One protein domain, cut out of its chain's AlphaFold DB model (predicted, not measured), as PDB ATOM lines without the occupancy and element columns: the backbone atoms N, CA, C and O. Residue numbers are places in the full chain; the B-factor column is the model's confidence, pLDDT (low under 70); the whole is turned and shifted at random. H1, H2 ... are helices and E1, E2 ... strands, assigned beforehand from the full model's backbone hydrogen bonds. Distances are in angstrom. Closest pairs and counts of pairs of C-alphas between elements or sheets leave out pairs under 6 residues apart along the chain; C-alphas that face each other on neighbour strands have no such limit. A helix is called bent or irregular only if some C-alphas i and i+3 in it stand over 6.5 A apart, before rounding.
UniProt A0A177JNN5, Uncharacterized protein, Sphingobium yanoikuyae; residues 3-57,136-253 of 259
ATOM      1  N   ARG A   3      28.555  46.497 304.371       89.94
ATOM      2  CA  ARG A   3      27.471  46.207 303.433       89.94
ATOM      3  C   ARG A   3      26.159  46.720 304.017       89.94
ATOM      4  O   ARG A   3      25.850  46.458 305.176       89.94
ATOM      5  N   ILE A   4      25.397  47.450 303.215       91.50
ATOM      6  CA  ILE A   4      24.094  48.010 303.572       91.50
ATOM      7  C   ILE A   4      23.084  47.525 302.544       91.50
ATOM      8  O   ILE A   4      23.338  47.604 301.343       91.50
ATOM      9  N   VAL A   5      21.932  47.056 303.013       89.81
ATOM     10  CA  VAL A   5      20.816  46.658 302.155       89.81
ATOM     11  C   VAL A   5      19.768  47.763 302.187       89.81
ATOM     12  O   VAL A   5      19.331  48.187 303.255       89.81
ATOM     13  N   GLN A   6      19.365  48.242 301.016       89.62
ATOM     14  CA  GLN A   6      18.285  49.208 300.844       89.62
ATOM     15  C   GLN A   6      17.167  48.575 300.024       89.62
ATOM     16  O   GLN A   6      17.430  47.888 299.042       89.62
ATOM     17  N   ARG A   7      15.910  48.816 300.399       88.75
ATOM     18  CA  ARG A   7      14.747  48.384 299.613       88.75
ATOM     19  C   ARG A   7      14.113  49.586 298.934       88.75
ATOM     20  O   ARG A   7      13.913  50.613 299.579       88.75
ATOM     21  N   ASN A   8      13.790  49.466 297.649       87.75
ATOM     22  CA  ASN A   8      12.956  50.466 296.987       87.75
ATOM     23  C   ASN A   8      11.471  50.264 297.342       87.75
ATOM     24  O   ASN A   8      11.068  49.246 297.906       87.75
ATOM     25  N   THR A   9      10.637  51.226 296.951       82.31
ATOM     26  CA  THR A   9       9.174  51.179 297.130       82.31
ATOM     27  C   THR A   9       8.495  50.029 296.380       82.31
ATOM     28  O   THR A   9       7.368  49.676 296.705       82.31
ATOM     29  N   ARG A  10       9.175  49.426 295.397       84.50
ATOM     30  CA  ARG A  10       8.710  48.263 294.623       84.50
ATOM     31  C   ARG A  10       9.165  46.923 295.223       84.50
ATOM     32  O   ARG A  10       8.937  45.887 294.614       84.50
ATOM     33  N   GLY A  11       9.825  46.932 296.384       81.94
ATOM     34  CA  GLY A  11      10.320  45.732 297.064       81.94
ATOM     35  C   GLY A  11      11.651  45.177 296.541       81.94
ATOM     36  O   GLY A  11      12.167  44.221 297.116       81.94
ATOM     37  N   THR A  12      12.251  45.772 295.505       84.69
ATOM     38  CA  THR A  12      13.587  45.389 295.023       84.69
ATOM     39  C   THR A  12      14.639  45.762 296.062       84.69
ATOM     40  O   THR A  12      14.677  46.902 296.537       84.69
ATOM     41  N   GLN A  13      15.496  44.803 296.404       86.75
ATOM     42  CA  GLN A  13      16.609  45.004 297.324       86.75
ATOM     43  C   GLN A  13      17.871  45.368 296.538       86.75
ATOM     44  O   GLN A  13      18.169  44.745 295.523       86.75
ATOM     45  N   TYR A  14      18.597  46.370 297.017       88.38
ATOM     46  CA  TYR A  14      19.884  46.800 296.488       88.38
ATOM     47  C   TYR A  14      20.917  46.772 297.596       88.38
ATOM     48  O   TYR A  14      20.636  47.152 298.736       88.38
ATOM     49  N   GLU A  15      22.128  46.373 297.243       91.88
ATOM     50  CA  GLU A  15      23.206  46.208 298.202       91.88
ATOM     51  C   GLU A  15      24.327  47.182 297.893       91.88
ATOM     52  O   GLU A  15      24.754  47.331 296.748       91.88
ATOM     53  N   TYR A  16      24.806  47.859 298.928       93.81
ATOM     54  CA  TYR A  16      25.812  48.898 298.802       93.81
ATOM     55  C   TYR A  16      26.962  48.684 299.773       93.81
ATOM     56  O   TYR A  16      26.756  48.259 300.907       93.81
ATOM     57  N   LEU A  17      28.167  49.069 299.363       93.69
ATOM     58  CA  LEU A  17      29.293  49.278 300.260       93.69
ATOM     59  C   LEU A  17      29.372  50.741 300.669       93.69
ATOM     60  O   LEU A  17      29.321  51.643 299.829       93.69
ATOM     61  N   LYS A  18      29.550  50.967 301.968       93.12
ATOM     62  CA  LYS A  18      29.775  52.288 302.557       93.12
ATOM     63  C   LYS A  18      30.976  52.240 303.487       93.12
ATOM     64  O   LYS A  18      31.244  51.217 304.121       93.12
ATOM     65  N   CYS A  19      31.700  53.349 303.614       91.88
ATOM     66  CA  CYS A  19      32.765  53.427 304.604       91.88
ATOM     67  C   CYS A  19      32.193  53.224 306.015       91.88
ATOM     68  O   CYS A  19      31.190  53.836 306.378       91.88
ATOM     69  N   THR A  20      32.840  52.379 306.820       92.00
ATOM     70  CA  THR A  20      32.394  52.065 308.185       92.00
ATOM     71  C   THR A  20      32.410  53.309 309.075       92.00
ATOM     72  O   THR A  20      31.451  53.544 309.801       92.00
ATOM     73  N   ARG A  21      33.448  54.155 308.969       92.06
ATOM     74  CA  ARG A  21      33.541  55.415 309.732       92.06
ATOM     75  C   ARG A  21      32.396  56.362 309.382       92.06
ATOM     76  O   ARG A  21      31.684  56.795 310.280       92.06
ATOM     77  N   PHE A  22      32.154  56.576 308.086       90.69
ATOM     78  CA  PHE A  22      31.034  57.400 307.624       90.69
ATOM     79  C   PHE A  22      29.673  56.808 308.016       90.69
ATOM     80  O   PHE A  22      28.735  57.535 308.327       90.69
ATOM     81  N   ASN A  23      29.538  55.479 308.008       89.88
ATOM     82  CA  ASN A  23      28.308  54.830 308.449       89.88
ATOM     83  C   ASN A  23      28.019  55.064 309.934       89.88
ATOM     84  O   ASN A  23      26.864  55.241 310.300       89.88
ATOM     85  N   ASN A  24      29.065  55.121 310.754       91.12
ATOM     86  CA  ASN A  24      28.964  55.370 312.188       91.12
ATOM     87  C   ASN A  24      28.910  56.872 312.536       91.12
ATOM     88  O   ASN A  24      29.009  57.223 313.706       91.12
ATOM     89  N   GLY A  25      28.780  57.761 311.540       88.62
ATOM     90  CA  GLY A  25      28.689  59.211 311.744       88.62
ATOM     91  C   GLY A  25      30.020  59.915 312.027       88.62
ATOM     92  O   GLY A  25      30.010  61.088 312.378       88.62
ATOM     93  N   ALA A  26      31.155  59.228 311.879       90.31
ATOM     94  CA  ALA A  26      32.473  59.843 311.998       90.31
ATOM     95  C   ALA A  26      32.919  60.478 310.672       90.31
ATOM     96  O   ALA A  26      32.521  60.030 309.590       90.31
ATOM     97  N   ASP A  27      33.819  61.458 310.765       88.88
ATOM     98  CA  ASP A  27      34.396  62.105 309.591       88.88
ATOM     99  C   ASP A  27      35.188  61.103 308.751       88.88
ATOM    100  O   ASP A  27      36.113  60.417 309.204       88.88
ATOM    101  N   CYS A  28      34.778  60.994 307.495       87.00
ATOM    102  CA  CYS A  28      35.472  60.241 306.477       87.00
ATOM    103  C   CYS A  28      35.257  60.942 305.148       87.00
ATOM    104  O   CYS A  28      34.126  61.249 304.774       87.00
ATOM    105  N   GLU A  29      36.347  61.142 304.416       85.12
ATOM    106  CA  GLU A  29      36.290  61.763 303.101       85.12
ATOM    107  C   GLU A  29      35.405  60.942 302.161       85.12
ATOM    108  O   GLU A  29      34.565  61.502 301.469       85.12
ATOM    109  N   ASN A  30      35.487  59.609 302.185       84.25
ATOM    110  CA  ASN A  30      34.698  58.736 301.316       84.25
ATOM    111  C   ASN A  30      33.246  58.554 301.814       84.25
ATOM    112  O   ASN A  30      32.892  57.561 302.451       84.25
ATOM    113  N   THR A  31      32.392  59.525 301.481       86.62
ATOM    114  CA  THR A  31      30.950  59.538 301.797       86.62
ATOM    115  C   THR A  31      30.067  58.843 300.753       86.62
ATOM    116  O   THR A  31      28.844  58.783 300.895       86.62
ATOM    117  N   THR A  32      30.660  58.324 299.677       90.38
ATOM    118  CA  THR A  32      29.921  57.697 298.574       90.38
ATOM    119  C   THR A  32      29.537  56.252 298.876       90.38
ATOM    120  O   THR A  32      30.188  55.565 299.660       90.38
ATOM    121  N   MET A  33      28.468  55.794 298.224       92.88
ATOM    122  CA  MET A  33      28.032  54.399 298.240       92.88
ATOM    123  C   MET A  33      28.440  53.721 296.933       92.88
ATOM    124  O   MET A  33      28.317  54.325 295.866       92.88
ATOM    125  N   TYR A  34      28.883  52.475 297.017       94.31
ATOM    126  CA  TYR A  34      29.285  51.663 295.866       94.31
ATOM    127  C   TYR A  34      28.310  50.500 295.714       94.31
ATOM    128  O   TYR A  34      27.926  49.925 296.728       94.31
ATOM    129  N   ARG A  35      27.876  50.162 294.498       93.31
ATOM    130  CA  ARG A  35      26.946  49.041 294.267       93.31
ATOM    131  C   ARG A  35      27.651  47.708 294.485       93.31
ATOM    132  O   ARG A  35      28.479  47.294 293.678       93.31
ATOM    133  N   TYR A  36      27.344  47.070 295.609       92.38
ATOM    134  CA  TYR A  36      27.985  45.827 296.022       92.38
ATOM    135  C   TYR A  36      27.550  44.652 295.156       92.38
ATOM    136  O   TYR A  36      28.384  43.854 294.763       92.38
ATOM    137  N   ASP A  37      26.263  44.585 294.836       89.94
ATOM    138  CA  ASP A  37      25.649  43.539 294.020       89.94
ATOM    139  C   ASP A  37      26.314  43.397 292.644       89.94
ATOM    140  O   ASP A  37      26.674  42.297 292.219       89.94
ATOM    141  N   ASN A  38      26.524  44.526 291.969       93.00
ATOM    142  CA  ASN A  38      27.172  44.561 290.662       93.00
ATOM    143  C   ASN A  38      28.646  44.149 290.754       93.00
ATOM    144  O   ASN A  38      29.122  43.336 289.962       93.00
ATOM    145  N   PHE A  39      29.355  44.695 291.746       94.06
ATOM    146  CA  PHE A  39      30.754  44.374 291.989       94.06
ATOM    147  C   PHE A  39      30.957  42.905 292.357       94.06
ATOM    148  O   PHE A  39      31.839  42.273 291.798       94.06
ATOM    149  N   GLU A  40      30.152  42.354 293.269       91.00
ATOM    150  CA  GLU A  40      30.254  40.965 293.722       91.00
ATOM    151  C   GLU A  40      30.145  40.018 292.530       91.00
ATOM    152  O   GLU A  40      31.029  39.191 292.330       91.00
ATOM    153  N   ARG A  41      29.122  40.187 291.684       89.38
ATOM    154  CA  ARG A  41      28.951  39.358 290.486       89.38
ATOM    155  C   ARG A  41      30.152  39.459 289.542       89.38
ATOM    156  O   ARG A  41      30.686  38.433 289.131       89.38
ATOM    157  N   ALA A  42      30.588  40.677 289.226       93.12
ATOM    158  CA  ALA A  42      31.699  40.901 288.305       93.12
ATOM    159  C   ALA A  42      33.041  40.392 288.855       93.12
ATOM    160  O   ALA A  42      33.836  39.806 288.123       93.12
ATOM    161  N   ALA A  43      33.289  40.588 290.150       92.00
ATOM    162  CA  ALA A  43      34.484  40.108 290.826       92.00
ATOM    163  C   ALA A  43      34.514  38.579 290.853       92.00
ATOM    164  O   ALA A  43      35.525  38.002 290.459       92.00
ATOM    165  N   LEU A  44      33.406  37.934 291.246       90.38
ATOM    166  CA  LEU A  44      33.273  36.477 291.239       90.38
ATOM    167  C   LEU A  44      33.553  35.909 289.849       90.38
ATOM    168  O   LEU A  44      34.391  35.023 289.726       90.38
ATOM    169  N   ASP A  45      32.969  36.473 288.793       88.88
ATOM    170  CA  ASP A  45      33.221  36.018 287.420       88.88
ATOM    171  C   ASP A  45      34.708  36.053 287.031       88.88
ATOM    172  O   ASP A  45      35.169  35.220 286.247       88.88
ATOM    173  N   ARG A  46      35.487  36.982 287.598       89.69
ATOM    174  CA  ARG A  46      36.927  37.097 287.335       89.69
ATOM    175  C   ARG A  46      37.796  36.197 288.192       89.69
ATOM    176  O   ARG A  46      38.830  35.765 287.705       89.69
ATOM    177  N   ILE A  47      37.428  35.936 289.442       88.25
ATOM    178  CA  ILE A  47      38.324  35.242 290.382       88.25
ATOM    179  C   ILE A  47      37.881  33.832 290.725       88.25
ATOM    180  O   ILE A  47      38.667  33.106 291.315       88.25
ATOM    181  N   LEU A  48      36.656  33.423 290.395       86.12
ATOM    182  CA  LEU A  48      36.124  32.149 290.876       86.12
ATOM    183  C   LEU A  48      36.937  30.952 290.367       86.12
ATOM    184  O   LEU A  48      37.218  30.043 291.138       86.12
ATOM    185  N   HIS A  49      37.394  31.005 289.112       81.62
ATOM    186  CA  HIS A  49      38.267  29.984 288.523       81.62
ATOM    187  C   HIS A  49      39.670  29.937 289.149       81.62
ATOM    188  O   HIS A  49      40.358  28.931 289.019       81.62
ATOM    189  N   LEU A  50      40.095  31.024 289.803       78.88
ATOM    190  CA  LEU A  50      41.349  31.092 290.553       78.88
ATOM    191  C   LEU A  50      41.153  30.606 291.988       78.88
ATOM    192  O   LEU A  50      42.013  29.924 292.522       78.88
ATOM    193  N   ALA A  51      40.042  31.015 292.610       73.44
ATOM    194  CA  ALA A  51      39.733  30.806 294.022       73.44
ATOM    195  C   ALA A  51      39.383  29.359 294.334       73.44
ATOM    196  O   ALA A  51      39.805  28.823 295.355       73.44
ATOM    197  N   LEU A  52      38.610  28.729 293.458       71.69
ATOM    198  CA  LEU A  52      38.333  27.312 293.561       71.69
ATOM    199  C   LEU A  52      39.523  26.591 292.940       71.69
ATOM    200  O   LEU A  52      39.584  26.469 291.726       71.69
ATOM    201  N   ASP A  53      40.485  26.189 293.765       68.12
ATOM    202  CA  ASP A  53      41.491  25.190 293.402       68.12
ATOM    203  C   ASP A  53      40.906  23.776 293.567       68.12
ATOM    204  O   ASP A  53      39.927  23.553 294.286       68.12
ATOM    205  N   ASN A  54      41.541  22.806 292.923       60.59
ATOM    206  CA  ASN A  54      41.245  21.380 292.952       60.59
ATOM    207  C   ASN A  54      41.045  20.821 294.375       60.59
ATOM    208  O   ASN A  54      40.191  19.959 294.592       60.59
ATOM    209  N   SER A  55      41.746  21.376 295.371       62.47
ATOM    210  CA  SER A  55      41.608  21.005 296.784       62.47
ATOM    211  C   SER A  55      40.211  21.254 297.368       62.47
ATOM    212  O   SER A  55      39.823  20.586 298.324       62.47
ATOM    213  N   HIS A  56      39.441  22.197 296.816       60.41
ATOM    214  CA  HIS A  56      38.077  22.496 297.270       60.41
ATOM    215  C   HIS A  56      37.037  21.493 296.759       60.41
ATOM    216  O   HIS A  56      35.914  21.475 297.259       60.41
ATOM    217  N   PHE A  57      37.410  20.647 295.797       62.50
ATOM    218  CA  PHE A  57      36.547  19.622 295.210       62.50
ATOM    219  C   PHE A  57      36.896  18.207 295.680       62.50
ATOM    220  O   PHE A  57      36.379  17.228 295.139       62.50
ATOM    221  N   GLU A 136      37.063  19.781 283.280       76.62
ATOM    222  CA  GLU A 136      36.297  19.347 284.454       76.62
ATOM    223  C   GLU A 136      36.344  20.391 285.573       76.62
ATOM    224  O   GLU A 136      35.336  20.639 286.235       76.62
ATOM    225  N   HIS A 137      37.497  21.033 285.765       79.06
ATOM    226  CA  HIS A 137      37.647  22.130 286.715       79.06
ATOM    227  C   HIS A 137      36.707  23.290 286.390       79.06
ATOM    228  O   HIS A 137      35.953  23.750 287.247       79.06
ATOM    229  N   LEU A 138      36.698  23.726 285.126       81.31
ATOM    230  CA  LEU A 138      35.802  24.781 284.657       81.31
ATOM    231  C   LEU A 138      34.331  24.398 284.873       81.31
ATOM    232  O   LEU A 138      33.552  25.225 285.344       81.31
ATOM    233  N   ALA A 139      33.953  23.153 284.567       84.12
ATOM    234  CA  ALA A 139      32.592  22.665 284.775       84.12
ATOM    235  C   ALA A 139      32.178  22.750 286.254       84.12
ATOM    236  O   ALA A 139      31.135  23.324 286.563       84.12
ATOM    237  N   ARG A 140      33.032  22.296 287.180       81.44
ATOM    238  CA  ARG A 140      32.777  22.397 288.630       81.44
ATOM    239  C   ARG A 140      32.677  23.845 289.110       81.44
ATOM    240  O   ARG A 140      31.840  24.172 289.948       81.44
ATOM    241  N   VAL A 141      33.508  24.737 288.573       85.88
ATOM    242  CA  VAL A 141      33.438  26.177 288.868       85.88
ATOM    243  C   VAL A 141      32.086  26.761 288.439       85.88
ATOM    244  O   VAL A 141      31.504  27.559 289.177       85.88
ATOM    245  N   LEU A 142      31.567  26.358 287.273       86.19
ATOM    246  CA  LEU A 142      30.245  26.772 286.794       86.19
ATOM    247  C   LEU A 142      29.116  26.209 287.670       86.19
ATOM    248  O   LEU A 142      28.215  26.959 288.034       86.19
ATOM    249  N   GLU A 143      29.201  24.947 288.093       86.88
ATOM    250  CA  GLU A 143      28.232  24.349 289.025       86.88
ATOM    251  C   GLU A 143      28.162  25.121 290.351       86.88
ATOM    252  O   GLU A 143      27.076  25.463 290.826       86.88
ATOM    253  N   VAL A 144      29.317  25.469 290.933       87.19
ATOM    254  CA  VAL A 144      29.365  26.287 292.156       87.19
ATOM    255  C   VAL A 144      28.772  27.672 291.906       87.19
ATOM    256  O   VAL A 144      28.041  28.184 292.756       87.19
ATOM    257  N   LYS A 145      29.047  28.280 290.747       86.69
ATOM    258  CA  LYS A 145      28.477  29.580 290.372       86.69
ATOM    259  C   LYS A 145      26.948  29.535 290.339       86.69
ATOM    260  O   LYS A 145      26.316  30.427 290.909       86.69
ATOM    261  N   ASP A 146      26.365  28.502 289.746       88.31
ATOM    262  CA  ASP A 146      24.912  28.337 289.677       88.31
ATOM    263  C   ASP A 146      24.314  28.078 291.071       88.31
ATOM    264  O   ASP A 146      23.302  28.686 291.448       88.31
ATOM    265  N   ALA A 147      24.999  27.279 291.897       88.88
ATOM    266  CA  ALA A 147      24.586  26.968 293.264       88.88
ATOM    267  C   ALA A 147      24.505  28.208 294.181       88.88
ATOM    268  O   ALA A 147      23.618  28.284 295.035       88.88
ATOM    269  N   ILE A 148      25.341  29.239 293.978       86.38
ATOM    270  CA  ILE A 148      25.277  30.525 294.721       86.38
ATOM    271  C   ILE A 148      23.923  31.237 294.544       86.38
ATOM    272  O   ILE A 148      23.519  32.050 295.394       86.38
ATOM    273  N   THR A 149      23.233  30.954 293.440       84.25
ATOM    274  CA  THR A 149      21.922  31.510 293.088       84.25
ATOM    275  C   THR A 149      20.784  30.494 293.148       84.25
ATOM    276  O   THR A 149      19.670  30.840 292.767       84.25
ATOM    277  N   SER A 150      21.036  29.285 293.666       88.00
ATOM    278  CA  SER A 150      20.013  28.247 293.842       88.00
ATOM    279  C   SER A 150      18.809  28.769 294.630       88.00
ATOM    280  O   SER A 150      18.965  29.588 295.542       88.00
ATOM    281  N   GLU A 151      17.603  28.308 294.292       88.06
ATOM    282  CA  GLU A 151      16.376  28.632 295.032       88.06
ATOM    283  C   GLU A 151      16.388  28.012 296.436       88.06
ATOM    284  O   GLU A 151      15.943  28.656 297.394       88.06
ATOM    285  N   ASP A 152      16.988  26.826 296.569       92.62
ATOM    286  CA  ASP A 152      17.182  26.139 297.843       92.62
ATOM    287  C   ASP A 152      18.155  26.911 298.751       92.62
ATOM    288  O   ASP A 152      19.286  27.219 298.362       92.62
ATOM    289  N   ASP A 153      17.718  27.250 299.971       86.00
ATOM    290  CA  ASP A 153      18.542  28.045 300.886       86.00
ATOM    291  C   ASP A 153      19.740  27.260 301.410       86.00
ATOM    292  O   ASP A 153      20.799  27.860 301.571       86.00
ATOM    293  N   GLU A 154      19.612  25.951 301.636       89.81
ATOM    294  CA  GLU A 154      20.710  25.138 302.166       89.81
ATOM    295  C   GLU A 154      21.866  25.066 301.163       89.81
ATOM    296  O   GLU A 154      22.961  25.558 301.463       89.81
ATOM    297  N   THR A 155      21.585  24.620 299.935       87.88
ATOM    298  CA  THR A 155      22.543  24.595 298.816       87.88
ATOM    299  C   THR A 155      23.174  25.970 298.588       87.88
ATOM    300  O   THR A 155      24.393  26.114 298.459       87.88
ATOM    301  N   ARG A 156      22.352  27.027 298.587       89.12
ATOM    302  CA  ARG A 156      22.819  28.403 298.393       89.12
ATOM    303  C   ARG A 156      23.739  28.874 299.518       89.12
ATOM    304  O   ARG A 156      24.725  29.567 299.252       89.12
ATOM    305  N   GLN A 157      23.417  28.575 300.778       85.12
ATOM    306  CA  GLN A 157      24.262  28.951 301.913       85.12
ATOM    307  C   GLN A 157      25.582  28.186 301.901       85.12
ATOM    308  O   GLN A 157      26.615  28.792 302.191       85.12
ATOM    309  N   GLU A 158      25.552  26.894 301.587       88.19
ATOM    310  CA  GLU A 158      26.744  26.055 301.501       88.19
ATOM    311  C   GLU A 158      27.689  26.560 300.409       88.19
ATOM    312  O   GLU A 158      28.819  26.942 300.719       88.19
ATOM    313  N   ALA A 159      27.196  26.732 299.177       87.75
ATOM    314  CA  ALA A 159      27.983  27.278 298.071       87.75
ATOM    315  C   ALA A 159      28.603  28.643 298.428       87.75
ATOM    316  O   ALA A 159      29.794  28.878 298.225       87.75
ATOM    317  N   ARG A 160      27.832  29.541 299.059       86.56
ATOM    318  CA  ARG A 160      28.328  30.855 299.514       86.56
ATOM    319  C   ARG A 160      29.368  30.779 300.631       86.56
ATOM    320  O   ARG A 160      30.139  31.732 300.787       86.56
ATOM    321  N   ARG A 161      29.365  29.737 301.466       86.94
ATOM    322  CA  ARG A 161      30.410  29.526 302.484       86.94
ATOM    323  C   ARG A 161      31.694  29.068 301.812       86.94
ATOM    324  O   ARG A 161      32.707  29.738 301.984       86.94
ATOM    325  N   THR A 162      31.612  28.048 300.964       84.94
ATOM    326  CA  THR A 162      32.751  27.523 300.203       84.94
ATOM    327  C   THR A 162      33.433  28.618 299.389       84.94
ATOM    328  O   THR A 162      34.635  28.832 299.514       84.94
ATOM    329  N   VAL A 163      32.655  29.403 298.640       87.88
ATOM    330  CA  VAL A 163      33.170  30.513 297.825       87.88
ATOM    331  C   VAL A 163      33.820  31.595 298.684       87.88
ATOM    332  O   VAL A 163      34.852  32.147 298.320       87.88
ATOM    333  N   ARG A 164      33.259  31.899 299.857       85.81
ATOM    334  CA  ARG A 164      33.847  32.884 300.773       85.81
ATOM    335  C   ARG A 164      35.198  32.430 301.308       85.81
ATOM    336  O   ARG A 164      36.103  33.255 301.402       85.81
ATOM    337  N   ASP A 165      35.315  31.163 301.683       84.25
ATOM    338  CA  ASP A 165      36.559  30.614 302.213       84.25
ATOM    339  C   ASP A 165      37.629  30.519 301.118       84.25
ATOM    340  O   ASP A 165      38.765  30.931 301.351       84.25
ATOM    341  N   ALA A 166      37.239  30.138 299.899       83.88
ATOM    342  CA  ALA A 166      38.091  30.162 298.713       83.88
ATOM    343  C   ALA A 166      38.575  31.582 298.356       83.88
ATOM    344  O   ALA A 166      39.742  31.812 298.065       83.88
ATOM    345  N   ILE A 167      37.705  32.591 298.420       87.69
ATOM    346  CA  ILE A 167      38.094  33.968 298.076       87.69
ATOM    347  C   ILE A 167      39.038  34.575 299.114       87.69
ATOM    348  O   ILE A 167      39.890  35.390 298.760       87.69
ATOM    349  N   ARG A 168      38.908  34.196 300.391       84.31
ATOM    350  CA  ARG A 168      39.758  34.712 301.476       84.31
ATOM    351  C   ARG A 168      41.236  34.399 301.285       84.31
ATOM    352  O   ARG A 168      42.055  35.197 301.729       84.31
ATOM    353  N   SER A 169      41.568  33.268 300.671       80.69
ATOM    354  CA  SER A 169      42.961  32.908 300.403       80.69
ATOM    355  C   SER A 169      43.552  33.707 299.237       80.69
ATOM    356  O   SER A 169      44.759  33.926 299.201       80.69
ATOM    357  N   ILE A 170      42.713  34.181 298.308       86.06
ATOM    358  CA  ILE A 170      43.166  34.791 297.051       86.06
ATOM    359  C   ILE A 170      43.097  36.312 297.063       86.06
ATOM    360  O   ILE A 170      44.032  36.967 296.605       86.06
ATOM    361  N   VAL A 171      41.992  36.894 297.527       90.06
ATOM    362  CA  VAL A 171      41.789  38.346 297.488       90.06
ATOM    363  C   VAL A 171      42.503  38.989 298.665       90.06
ATOM    364  O   VAL A 171      42.094  38.850 299.816       90.06
ATOM    365  N   SER A 172      43.554  39.740 298.356       89.06
ATOM    366  CA  SER A 172      44.396  40.409 299.344       89.06
ATOM    367  C   SER A 172      43.783  41.732 299.803       89.06
ATOM    368  O   SER A 172      43.798  42.053 300.992       89.06
ATOM    369  N   LEU A 173      43.218  42.509 298.872       91.69
ATOM    370  CA  LEU A 173      42.712  43.847 299.168       91.69
ATOM    371  C   LEU A 173      41.585  44.249 298.219       91.69
ATOM    372  O   LEU A 173      41.664  44.032 297.014       91.69
ATOM    373  N   VAL A 174      40.573  44.928 298.761       93.44
ATOM    374  CA  VAL A 174      39.626  45.716 297.966       93.44
ATOM    375  C   VAL A 174      39.696  47.176 298.401       93.44
ATOM    376  O   VAL A 174      39.514  47.493 299.577       93.44
ATOM    377  N   SER A 175      39.964  48.054 297.437       93.38
ATOM    378  CA  SER A 175      39.950  49.510 297.572       93.38
ATOM    379  C   SER A 175      38.718  50.082 296.872       93.38
ATOM    380  O   SER A 175      38.238  49.539 295.877       93.38
ATOM    381  N   CYS A 176      38.188  51.182 297.395       93.69
ATOM    382  CA  CYS A 176      37.098  51.918 296.770       93.69
ATOM    383  C   CYS A 176      37.469  53.393 296.709       93.69
ATOM    384  O   CYS A 176      37.645  54.042 297.744       93.69
ATOM    385  N   GLU A 177      37.534  53.915 295.495       92.44
ATOM    386  CA  GLU A 177      37.996  55.259 295.189       92.44
ATOM    387  C   GLU A 177      36.912  56.052 294.473       92.44
ATOM    388  O   GLU A 177      36.066  55.516 293.747       92.44
ATOM    389  N   ARG A 178      36.942  57.367 294.688       91.69
ATOM    390  CA  ARG A 178      36.043  58.304 294.026       91.69
ATOM    391  C   ARG A 178      36.831  59.474 293.467       91.69
ATOM    392  O   ARG A 178      37.683  60.035 294.149       91.69
ATOM    393  N   GLU A 179      36.472  59.886 292.266       91.25
ATOM    394  CA  GLU A 179      37.100  60.988 291.555       91.25
ATOM    395  C   GLU A 179      36.020  61.974 291.096       91.25
ATOM    396  O   GLU A 179      35.038  61.600 290.443       91.25
ATOM    397  N   TYR A 180      36.170  63.248 291.459       89.12
ATOM    398  CA  TYR A 180      35.266  64.299 291.002       89.12
ATOM    399  C   TYR A 180      35.729  64.810 289.645       89.12
ATOM    400  O   TYR A 180      36.741  65.494 289.534       89.12
ATOM    401  N   VAL A 181      34.955  64.495 288.611       89.31
ATOM    402  CA  VAL A 181      35.229  64.960 287.252       89.31
ATOM    403  C   VAL A 181      34.546  66.317 287.044       89.31
ATOM    404  O   VAL A 181      33.325  66.402 287.235       89.31
ATOM    405  N   PRO A 182      35.275  67.374 286.632       91.50
ATOM    406  CA  PRO A 182      34.682  68.673 286.330       91.50
ATOM    407  C   PRO A 182      33.504  68.546 285.354       91.50
ATOM    408  O   PRO A 182      33.587  67.858 284.339       91.50
ATOM    409  N   GLY A 183      32.380  69.188 285.677       90.00
ATOM    410  CA  GLY A 183      31.164  69.151 284.856       90.00
ATOM    411  C   GLY A 183      30.247  67.938 285.077       90.00
ATOM    412  O   GLY A 183      29.135  67.933 284.550       90.00
ATOM    413  N   LYS A 184      30.637  66.939 285.884       89.06
ATOM    414  CA  LYS A 184      29.749  65.830 286.276       89.06
ATOM    415  C   LYS A 184      29.198  66.027 287.689       89.06
ATOM    416  O   LYS A 184      29.930  66.332 288.622       89.06
ATOM    417  N   LYS A 185      27.886  65.809 287.854       85.44
ATOM    418  CA  LYS A 185      27.211  65.872 289.168       85.44
ATOM    419  C   LYS A 185      27.552  64.686 290.069       85.44
ATOM    420  O   LYS A 185      27.495  64.804 291.288       85.44
ATOM    421  N   THR A 186      27.860  63.537 289.476       87.12
ATOM    422  CA  THR A 186      28.208  62.314 290.195       87.12
ATOM    423  C   THR A 186      29.709  62.055 290.076       87.12
ATOM    424  O   THR A 186      30.251  62.149 288.972       87.12
ATOM    425  N   PRO A 187      30.399  61.728 291.187       90.19
ATOM    426  CA  PRO A 187      31.797  61.334 291.113       90.19
ATOM    427  C   PRO A 187      31.918  60.013 290.352       90.19
ATOM    428  O   PRO A 187      31.052  59.137 290.472       90.19
ATOM    429  N   LYS A 188      33.008  59.862 289.602       92.25
ATOM    430  CA  LYS A 188      33.432  58.569 289.071       92.25
ATOM    431  C   LYS A 188      33.816  57.698 290.263       92.25
ATOM    432  O   LYS A 188      34.527  58.153 291.153       92.25
ATOM    433  N   ARG A 189      33.284  56.484 290.315       94.31
ATOM    434  CA  ARG A 189      33.507  55.533 291.407       94.31
ATOM    435  C   ARG A 189      34.206  54.321 290.829       94.31
ATOM    436  O   ARG A 189      33.705  53.759 289.856       94.31
ATOM    437  N   THR A 190      35.308  53.944 291.451       95.38
ATOM    438  CA  THR A 190      36.117  52.803 291.044       95.38
ATOM    439  C   THR A 190      36.277  51.870 292.232       95.38
ATOM    440  O   THR A 190      36.554  52.314 293.348       95.38
ATOM    441  N   ILE A 191      36.085  50.578 292.000       96.00
ATOM    442  CA  ILE A 191      36.403  49.532 292.965       96.00
ATOM    443  C   ILE A 191      37.593  48.765 292.409       96.00
ATOM    444  O   ILE A 191      37.522  48.223 291.309       96.00
ATOM    445  N   THR A 192      38.672  48.713 293.176       96.19
ATOM    446  CA  THR A 192      39.901  48.022 292.793       96.19
ATOM    447  C   THR A 192      40.060  46.792 293.662       96.19
ATOM    448  O   THR A 192      40.046  46.891 294.887       96.19
ATOM    449  N   MET A 193      40.224  45.632 293.041       95.06
ATOM    450  CA  MET A 193      40.465  44.366 293.719       95.06
ATOM    451  C   MET A 193      41.863  43.863 293.382       95.06
ATOM    452  O   MET A 193      42.196  43.702 292.210       95.06
ATOM    453  N   PHE A 194      42.644  43.582 294.420       92.12
ATOM    454  CA  PHE A 194      43.938  42.923 294.329       92.12
ATOM    455  C   PHE A 194      43.807  41.470 294.774       92.12
ATOM    456  O   PHE A 194      43.217  41.177 295.820       92.12
ATOM    457  N   ALA A 195      44.355  40.567 293.971       88.62
ATOM    458  CA  ALA A 195      44.268  39.130 294.167       88.62
ATOM    459  C   ALA A 195      45.624  38.455 293.922       88.62
ATOM    460  O   ALA A 195      46.529  39.059 293.343       88.62
ATOM    461  N   ALA A 196      45.745  37.203 294.368       85.00
ATOM    462  CA  ALA A 196      46.929  36.362 294.205       85.00
ATOM    463  C   ALA A 196      48.213  37.071 294.675       85.00
ATOM    464  O   ALA A 196      49.140  37.261 293.896       85.00
ATOM    465  N   GLY A 197      48.237  37.538 295.929       81.06
ATOM    466  CA  GLY A 197      49.420  38.195 296.501       81.06
ATOM    467  C   GLY A 197      49.768  39.533 295.841       81.06
ATOM    468  O   GLY A 197      50.937  39.869 295.726       81.06
ATOM    469  N   ASN A 198      48.759  40.287 295.392       84.88
ATOM    470  CA  ASN A 198      48.901  41.521 294.607       84.88
ATOM    471  C   ASN A 198      49.520  41.336 293.210       84.88
ATOM    472  O   ASN A 198      49.924  42.322 292.606       84.88
ATOM    473  N   HIS A 199      49.556  40.120 292.656       85.00
ATOM    474  CA  HIS A 199      49.964  39.900 291.260       85.00
ATOM    475  C   HIS A 199      48.812  40.047 290.263       85.00
ATOM    476  O   HIS A 199      49.045  40.133 289.060       85.00
ATOM    477  N   LEU A 200      47.573  40.126 290.744       90.00
ATOM    478  CA  LEU A 200      46.403  40.439 289.938       90.00
ATOM    479  C   LEU A 200      45.754  41.723 290.431       90.00
ATOM    480  O   LEU A 200      45.490  41.862 291.629       90.00
ATOM    481  N   LYS A 201      45.409  42.611 289.501       94.50
ATOM    482  CA  LYS A 201      44.581  43.787 289.768       94.50
ATOM    483  C   LYS A 201      43.412  43.826 288.802       94.50
ATOM    484  O   LYS A 201      43.598  43.750 287.591       94.50
ATOM    485  N   TYR A 202      42.222  44.044 289.340       96.19
ATOM    486  CA  TYR A 202      41.013  44.305 288.570       96.19
ATOM    487  C   TYR A 202      40.397  45.625 289.017       96.19
ATOM    488  O   TYR A 202      40.265  45.873 290.215       96.19
ATOM    489  N   GLU A 203      40.004  46.460 288.063       97.00
ATOM    490  CA  GLU A 203      39.307  47.718 288.323       97.00
ATOM    491  C   GLU A 203      37.904  47.657 287.736       97.00
ATOM    492  O   GLU A 203      37.728  47.348 286.555       97.00
ATOM    493  N   PHE A 204      36.912  47.988 288.555       97.38
ATOM    494  CA  PHE A 204      35.504  47.975 288.190       97.38
ATOM    495  C   PHE A 204      34.894  49.362 288.362       97.38
ATOM    496  O   PHE A 204      35.219  50.082 289.311       97.38
ATOM    497  N   ASP A 205      33.975  49.723 287.471       95.25
ATOM    498  CA  ASP A 205      33.081  50.851 287.700       95.25
ATOM    499  C   ASP A 205      31.960  50.488 288.697       95.25
ATOM    500  O   ASP A 205      31.856  49.372 289.209       95.25
ATOM    501  N   ASN A 206      31.092  51.454 288.997       93.06
ATOM    502  CA  ASN A 206      29.965  51.245 289.908       93.06
ATOM    503  C   ASN A 206      28.834  50.384 289.312       93.06
ATOM    504  O   ASN A 206      27.926  49.990 290.041       93.06
ATOM    505  N   ASP A 207      28.858  50.102 288.014       93.50
ATOM    506  CA  ASP A 207      27.880  49.244 287.347       93.50
ATOM    507  C   ASP A 207      28.388  47.798 287.211       93.50
ATOM    508  O   ASP A 207      27.640  46.921 286.784       93.50
ATOM    509  N   GLY A 208      29.611  47.524 287.684       92.56
ATOM    510  CA  GLY A 208      30.244  46.206 287.663       92.56
ATOM    511  C   GLY A 208      31.019  45.927 286.376       92.56
ATOM    512  O   GLY A 208      31.519  44.819 286.199       92.56
ATOM    513  N   ASN A 209      31.162  46.900 285.474       96.25
ATOM    514  CA  ASN A 209      31.976  46.712 284.280       96.25
ATOM    515  C   ASN A 209      33.451  46.816 284.654       96.25
ATOM    516  O   ASN A 209      33.863  47.740 285.358       96.25
ATOM    517  N   GLN A 210      34.262  45.894 284.143       95.19
ATOM    518  CA  GLN A 210      35.705  46.005 284.283       95.19
ATOM    519  C   GLN A 210      36.222  47.123 283.372       95.19
ATOM    520  O   GLN A 210      36.056  47.067 282.155       95.19
ATOM    521  N   ILE A 211      36.872  48.116 283.969       96.38
ATOM    522  CA  ILE A 211      37.425  49.286 283.273       96.38
ATOM    523  C   ILE A 211      38.949  49.238 283.145       96.38
ATOM    524  O   ILE A 211      39.522  50.019 282.389       96.38
ATOM    525  N   GLY A 212      39.602  48.323 283.860       94.44
ATOM    526  CA  GLY A 212      41.051  48.181 283.856       94.44
ATOM    527  C   GLY A 212      41.522  46.952 284.626       94.44
ATOM    528  O   GLY A 212      40.731  46.208 285.219       94.44
ATOM    529  N   GLY A 213      42.828  46.720 284.592       93.19
ATOM    530  CA  GLY A 213      43.472  45.647 285.335       93.19
ATOM    531  C   GLY A 213      44.813  45.239 284.743       93.19
ATOM    532  O   GLY A 213      45.183  45.681 283.657       93.19
ATOM    533  N   TRP A 214      45.523  44.390 285.474       92.19
ATOM    534  CA  TRP A 214      46.752  43.750 285.021       92.19
ATOM    535  C   TRP A 214      46.905  42.370 285.652       92.19
ATOM    536  O   TRP A 214      46.420  42.116 286.759       92.19
ATOM    537  N   ASP A 215      47.594  41.498 284.923       89.12
ATOM    538  CA  ASP A 215      48.024  40.186 285.381       89.12
ATOM    539  C   ASP A 215      49.546  40.136 285.326       89.12
ATOM    540  O   ASP A 215      50.140  40.210 284.254       89.12
ATOM    541  N   MET A 216      50.167  40.090 286.501       85.00
ATOM    542  CA  MET A 216      51.615  40.031 286.656       85.00
ATOM    543  C   MET A 216      52.095  38.676 287.182       85.00
ATOM    544  O   MET A 216      53.241  38.558 287.615       85.00
ATOM    545  N   ARG A 217      51.249  37.638 287.154       79.56
ATOM    546  CA  ARG A 217      51.628  36.310 287.659       79.56
ATOM    547  C   ARG A 217      52.795  35.708 286.884       79.56
ATOM    548  O   ARG A 217      53.663  35.105 287.501       79.56
ATOM    549  N   GLU A 218      52.857  35.942 285.574       71.38
ATOM    550  CA  GLU A 218      53.970  35.488 284.725       71.38
ATOM    551  C   GLU A 218      55.315  36.116 285.126       71.38
ATOM    552  O   GLU A 218      56.357  35.474 285.017       71.38
ATOM    553  N   PHE A 219      55.305  37.349 285.647       67.38
ATOM    554  CA  PHE A 219      56.520  38.028 286.106       67.38
ATOM    555  C   PHE A 219      56.948  37.567 287.501       67.38
ATOM    556  O   PHE A 219      58.143  37.483 287.777       67.38
ATOM    557  N   ALA A 220      55.984  37.225 288.362       59.56
ATOM    558  CA  ALA A 220      56.232  36.724 289.714       59.56
ATOM    559  C   ALA A 220      56.904  35.342 289.731       59.56
ATOM    560  O   ALA A 220      57.633  35.020 290.665       59.56
ATOM    561  N   THR A 221      56.664  34.527 288.700       60.03
ATOM    562  CA  THR A 221      57.296  33.213 288.524       60.03
ATOM    563  C   THR A 221      58.564  33.263 287.673       60.03
ATOM    564  O   THR A 221      59.185  32.222 287.462       60.03
ATOM    565  N   SER A 222      58.956  34.440 287.168       56.66
ATOM    566  CA  SER A 222      60.189  34.594 286.397       56.66
ATOM    567  C   SER A 222      61.403  34.712 287.328       56.66
ATOM    568  O   SER A 222      61.413  35.521 288.254       56.66
ATOM    569  N   ASP A 223      62.453  33.931 287.062       57.22
ATOM    570  CA  ASP A 223      63.731  33.989 287.794       57.22
ATOM    571  C   ASP A 223      64.591  35.213 287.411       57.22
ATOM    572  O   ASP A 223      65.745  35.341 287.832       57.22
ATOM    573  N   GLU A 224      64.064  36.132 286.598       57.88
ATOM    574  CA  GLU A 224      64.817  37.290 286.141       57.88
ATOM    575  C   GLU A 224      64.898  38.388 287.225       57.88
ATOM    576  O   GLU A 224      63.880  38.850 287.752       57.88
ATOM    577  N   PRO A 225      66.111  38.879 287.550       55.50
ATOM    578  CA  PRO A 225      66.351  39.747 288.707       55.50
ATOM    579  C   PRO A 225      65.664  41.120 288.631       55.50
ATOM    580  O   PRO A 225      65.441  41.746 289.666       55.50
ATOM    581  N   ILE A 226      65.298  41.584 287.433       56.88
ATOM    582  CA  ILE A 226      64.608  42.868 287.222       56.88
ATOM    583  C   ILE A 226      63.170  42.821 287.765       56.88
ATOM    584  O   ILE A 226      62.705  43.785 288.371       56.88
ATOM    585  N   PHE A 227      62.472  41.694 287.606       50.31
ATOM    586  CA  PHE A 227      61.069  41.567 288.013       50.31
ATOM    587  C   PHE A 227      60.909  41.327 289.514       50.31
ATOM    588  O   PHE A 227      59.936  41.789 290.116       50.31
ATOM    589  N   LYS A 228      61.906  40.699 290.145       52.66
ATOM    590  CA  LYS A 228      61.955  40.515 291.599       52.66
ATOM    591  C   LYS A 228      62.000  41.857 292.342       52.66
ATOM    592  O   LYS A 228      61.201  42.063 293.252       52.66
ATOM    593  N   ALA A 229      62.825  42.797 291.873       54.97
ATOM    594  CA  ALA A 229      62.923  44.146 292.438       54.97
ATOM    595  C   ALA A 229      61.612  44.951 292.302       54.97
ATOM    596  O   ALA A 229      61.198  45.629 293.236       54.97
ATOM    597  N   PHE A 230      60.909  44.817 291.172       50.38
ATOM    598  CA  PHE A 230      59.640  45.518 290.930       50.38
ATOM    599  C   PHE A 230      58.487  44.982 291.800       50.38
ATOM    600  O   PHE A 230      57.614  45.733 292.233       50.38
ATOM    601  N   SER A 231      58.484  43.672 292.080       48.25
ATOM    602  CA  SER A 231      57.494  43.043 292.965       48.25
ATOM    603  C   SER A 231      57.636  43.487 294.427       48.25
ATOM    604  O   SER A 231      56.628  43.673 295.111       48.25
ATOM    605  N   GLU A 232      58.871  43.724 294.881       54.69
ATOM    606  CA  GLU A 232      59.170  44.210 296.231       54.69
ATOM    607  C   GLU A 232      58.761  45.685 296.380       54.69
ATOM    608  O   GLU A 232      58.120  46.043 297.365       54.69
ATOM    609  N   GLU A 233      58.989  46.512 295.356       53.31
ATOM    610  CA  GLU A 233      58.649  47.943 295.356       53.31
ATOM    611  C   GLU A 233      57.126  48.214 295.349       53.31
ATOM    612  O   GLU A 233      56.653  49.168 295.962       53.31
ATOM    613  N   ILE A 234      56.318  47.341 294.729       52.56
ATOM    614  CA  ILE A 234      54.839  47.421 294.767       52.56
ATOM    615  C   ILE A 234      54.266  46.886 296.092       52.56
ATOM    616  O   ILE A 234      53.152  47.244 296.486       52.56
ATOM    617  N   SER A 235      55.011  46.021 296.789       47.88
ATOM    618  CA  SER A 235      54.601  45.457 298.078       47.88
ATOM    619  C   SER A 235      54.729  46.449 299.240       47.88
ATOM    620  O   SER A 235      54.079  46.261 300.273       47.88
ATOM    621  N   GLU A 236      55.497  47.529 299.063       39.72
ATOM    622  CA  GLU A 236      55.598  48.601 300.045       39.72
ATOM    623  C   GLU A 236      54.348  49.498 299.988       39.72
ATOM    624  O   GLU A 236      54.060  50.142 298.973       39.72
ATOM    625  N   PRO A 237      53.544  49.559 301.066       39.91
ATOM    626  CA  PRO A 237      52.372  50.411 301.088       39.91
ATOM    627  C   PRO A 237      52.821  51.873 301.092       39.91
ATOM    628  O   PRO A 237      53.311  52.374 302.098       39.91
ATOM    629  N   ASN A 238      52.599  52.565 299.978       40.22
ATOM    630  CA  ASN A 238      52.795  54.005 299.862       40.22
ATOM    631  C   ASN A 238      52.010  54.717 300.993       40.22
ATOM    632  O   ASN A 238      50.778  54.674 301.020       40.22
ATOM    633  N   GLU A 239      52.713  55.325 301.957       39.97
ATOM    634  CA  GLU A 239      52.142  55.979 303.156       39.97
ATOM    635  C   GLU A 239      51.288  57.224 302.836       39.97
ATOM    636  O   GLU A 239      50.665  57.821 303.719       39.97
ATOM    637  N   ALA A 240      51.194  57.614 301.566       38.94
ATOM    638  CA  ALA A 240      50.388  58.736 301.126       38.94
ATOM    639  C   ALA A 240      48.928  58.320 300.857       38.94
ATOM    640  O   ALA A 240      48.569  57.966 299.739       38.94
ATOM    641  N   GLN A 241      48.100  58.469 301.900       40.12
ATOM    642  CA  GLN A 241      46.628  58.615 301.949       40.12
ATOM    643  C   GLN A 241      45.912  57.526 302.773       40.12
ATOM    644  O   GLN A 241      46.185  56.334 302.625       40.12
ATOM    645  N   PRO A 242      44.940  57.905 303.632       36.34
ATOM    646  CA  PRO A 242      44.163  56.961 304.427       36.34
ATOM    647  C   PRO A 242      43.147  56.227 303.539       36.34
ATOM    648  O   PRO A 242      41.950  56.517 303.543       36.34
ATOM    649  N   LEU A 243      43.620  55.246 302.770       43.44
ATOM    650  CA  LEU A 243      42.763  54.309 302.055       43.44
ATOM    651  C   LEU A 243      41.968  53.492 303.077       43.44
ATOM    652  O   LEU A 243      42.521  52.901 304.009       43.44
ATOM    653  N   ALA A 244      40.646  53.453 302.915       46.72
ATOM    654  CA  ALA A 244      39.774  52.612 303.720       46.72
ATOM    655  C   ALA A 244      40.025  51.135 303.363       46.72
ATOM    656  O   ALA A 244      39.338  50.573 302.516       46.72
ATOM    657  N   LYS A 245      41.025  50.519 304.003       44.78
ATOM    658  CA  LYS A 245      41.375  49.099 303.857       44.78
ATOM    659  C   LYS A 245      40.280  48.228 304.466       44.78
ATOM    660  O   LYS A 245      39.849  48.466 305.596       44.78
ATOM    661  N   VAL A 246      39.804  47.233 303.723       48.91
ATOM    662  CA  VAL A 246      38.780  46.296 304.202       48.91
ATOM    663  C   VAL A 246      39.047  44.934 303.607       48.91
ATOM    664  O   VAL A 246      39.102  44.790 302.389       48.91
ATOM    665  N   ALA A 247      39.166  43.930 304.467       50.47
ATOM    666  CA  ALA A 247      39.147  42.551 304.024       50.47
ATOM    667  C   ALA A 247      37.751  42.232 303.462       50.47
ATOM    668  O   ALA A 247      36.741  42.456 304.134       50.47
ATOM    669  N   LEU A 248      37.674  41.671 302.251       46.38
ATOM    670  CA  LEU A 248      36.408  41.249 301.627       46.38
ATOM    671  C   LEU A 248      35.595  40.311 302.555       46.38
ATOM    672  O   LEU A 248      34.365  40.327 302.574       46.38
ATOM    673  N   ALA A 249      36.295  39.561 303.409       45.16
ATOM    674  CA  ALA A 249      35.744  38.726 304.471       45.16
ATOM    675  C   ALA A 249      34.803  39.453 305.452       45.16
ATOM    676  O   ALA A 249      33.856  38.835 305.944       45.16
ATOM    677  N   ASP A 250      35.061  40.728 305.752       48.53
ATOM    678  CA  ASP A 250      34.245  41.525 306.676       48.53
ATOM    679  C   ASP A 250      33.037  42.162 305.980       48.53
ATOM    680  O   ASP A 250      32.019  42.420 306.618       48.53
ATOM    681  N   VAL A 251      33.106  42.325 304.657       51.22
ATOM    682  CA  VAL A 251      31.972  42.730 303.813       51.22
ATOM    683  C   VAL A 251      30.940  41.600 303.682       51.22
ATOM    684  O   VAL A 251      29.738  41.855 303.622       51.22
ATOM    685  N   LEU A 252      31.400  40.346 303.701       44.84
ATOM    686  CA  LEU A 252      30.572  39.144 303.565       44.84
ATOM    687  C   LEU A 252      29.935  38.652 304.882       44.84
ATOM    688  O   LEU A 252      29.237  37.632 304.883       44.84
ATOM    689  N   ARG A 253      30.128  39.341 306.018       49.28
ATOM    690  CA  ARG A 253      29.419  38.996 307.264       49.28
ATOM    691  C   ARG A 253      27.935  39.351 307.142       49.28
ATOM    692  O   ARG A 253      27.577  40.508 306.946       49.28
TER     693      ARG A 253
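What this domain is: This is residues 3 to 57 and 136 to 253 of the 259 residues of an uncharacterized protein of Sphingobium yanoikuyae (UniProt A0A177JNN5). A twisted four-stranded sheet, E3 to E6, has the kinked helix H2 over one face, while H4 and H5 meet as a V whose two arms are both touched by the last turns of H2. The hairpin E1 and E2 lies at one end of the longest axis, and H6 and H7 lie at the other. The printed part has 173 residues, with named elements in the order E1 E2 H1 H2 H3 H4 H5 E3 E4 E5 E6 H6 H7 H8, eight helices and six strands, class mixed. It is compact, with a radius of gyration of the C-alphas of 17.9 A and spans of 57 by 45 by 28 A.

How they stand to each other: E1, residues 3 to 7, and E2, residues 13 to 18, form an antiparallel hairpin, with N 4 and O 16 at 2.8 A, within hydrogen-bond range. H1, residues 20 to 23, is apart from H2, residues 36 to 51. H2 is irregular, with C-alphas 46 and 49 7.3 A apart and a kink of 45 degrees near residue 45. H3, residues 54 to 57, is close but not clearly touching to H4, residues 136 to 147; their closest C-alphas, Asn 54 and His 137, are 7.2 A apart. The hub H5, residues 153 to 170, touches H4 at a steep tilt of 54 degrees, opposite ways, closest at the C-alphas of Ala 147 and Arg 156, 5.6 A. Residues 47 to 51 of H2 touch H5, closest at the C-alphas of Ala 51 and Ala 166, 5.0 A. E3, residues 171 to 179, E4, residues 188 to 195, E5, residues 200 to 205, and E6, residues 210 to 215, form a meander, each strand the antiparallel neighbour of the one before. N 175 and O 192 are 2.8 A apart, N 193 and O 202 2.8 A, and N 203 and O 212 2.9 A, each within hydrogen-bond range. H2 makes two layers with this sheet, a helix on one face, over E4 and E5 at a height of 9.3 A. H6, residues 217 to 220, touches H7, residues 225 to 235. H8, residues 248 to 251, only grazes the sheet. Every O i to N i+4 pair is within hydrogen-bond range in H4, against 10 of 12 in H2, 12 of 14 in H5 and 6 of 7 in H7; H1, H3, H6 and H8 are too short for one.

Where its parts are: E1 begins at C-alpha 3, (27.471, 46.207, 303.433). H5 is 25.8 A long, E3 23.9 A, E4 22.8 A and H2 19.2 A. H8 ends at C-alpha 251, (31.972, 42.730, 303.813).

The domain as a whole: The C-alphas farthest apart, Thr 9 and Pro 225, are 58.9 A apart. Residues 58 to 135 are not printed, with 10.8 A from C-alpha 57 to C-alpha 136. The links H1 to H2 and H7 to H8 are long. Residues 53 to 57 and 219 to 253 have pLDDT under 70.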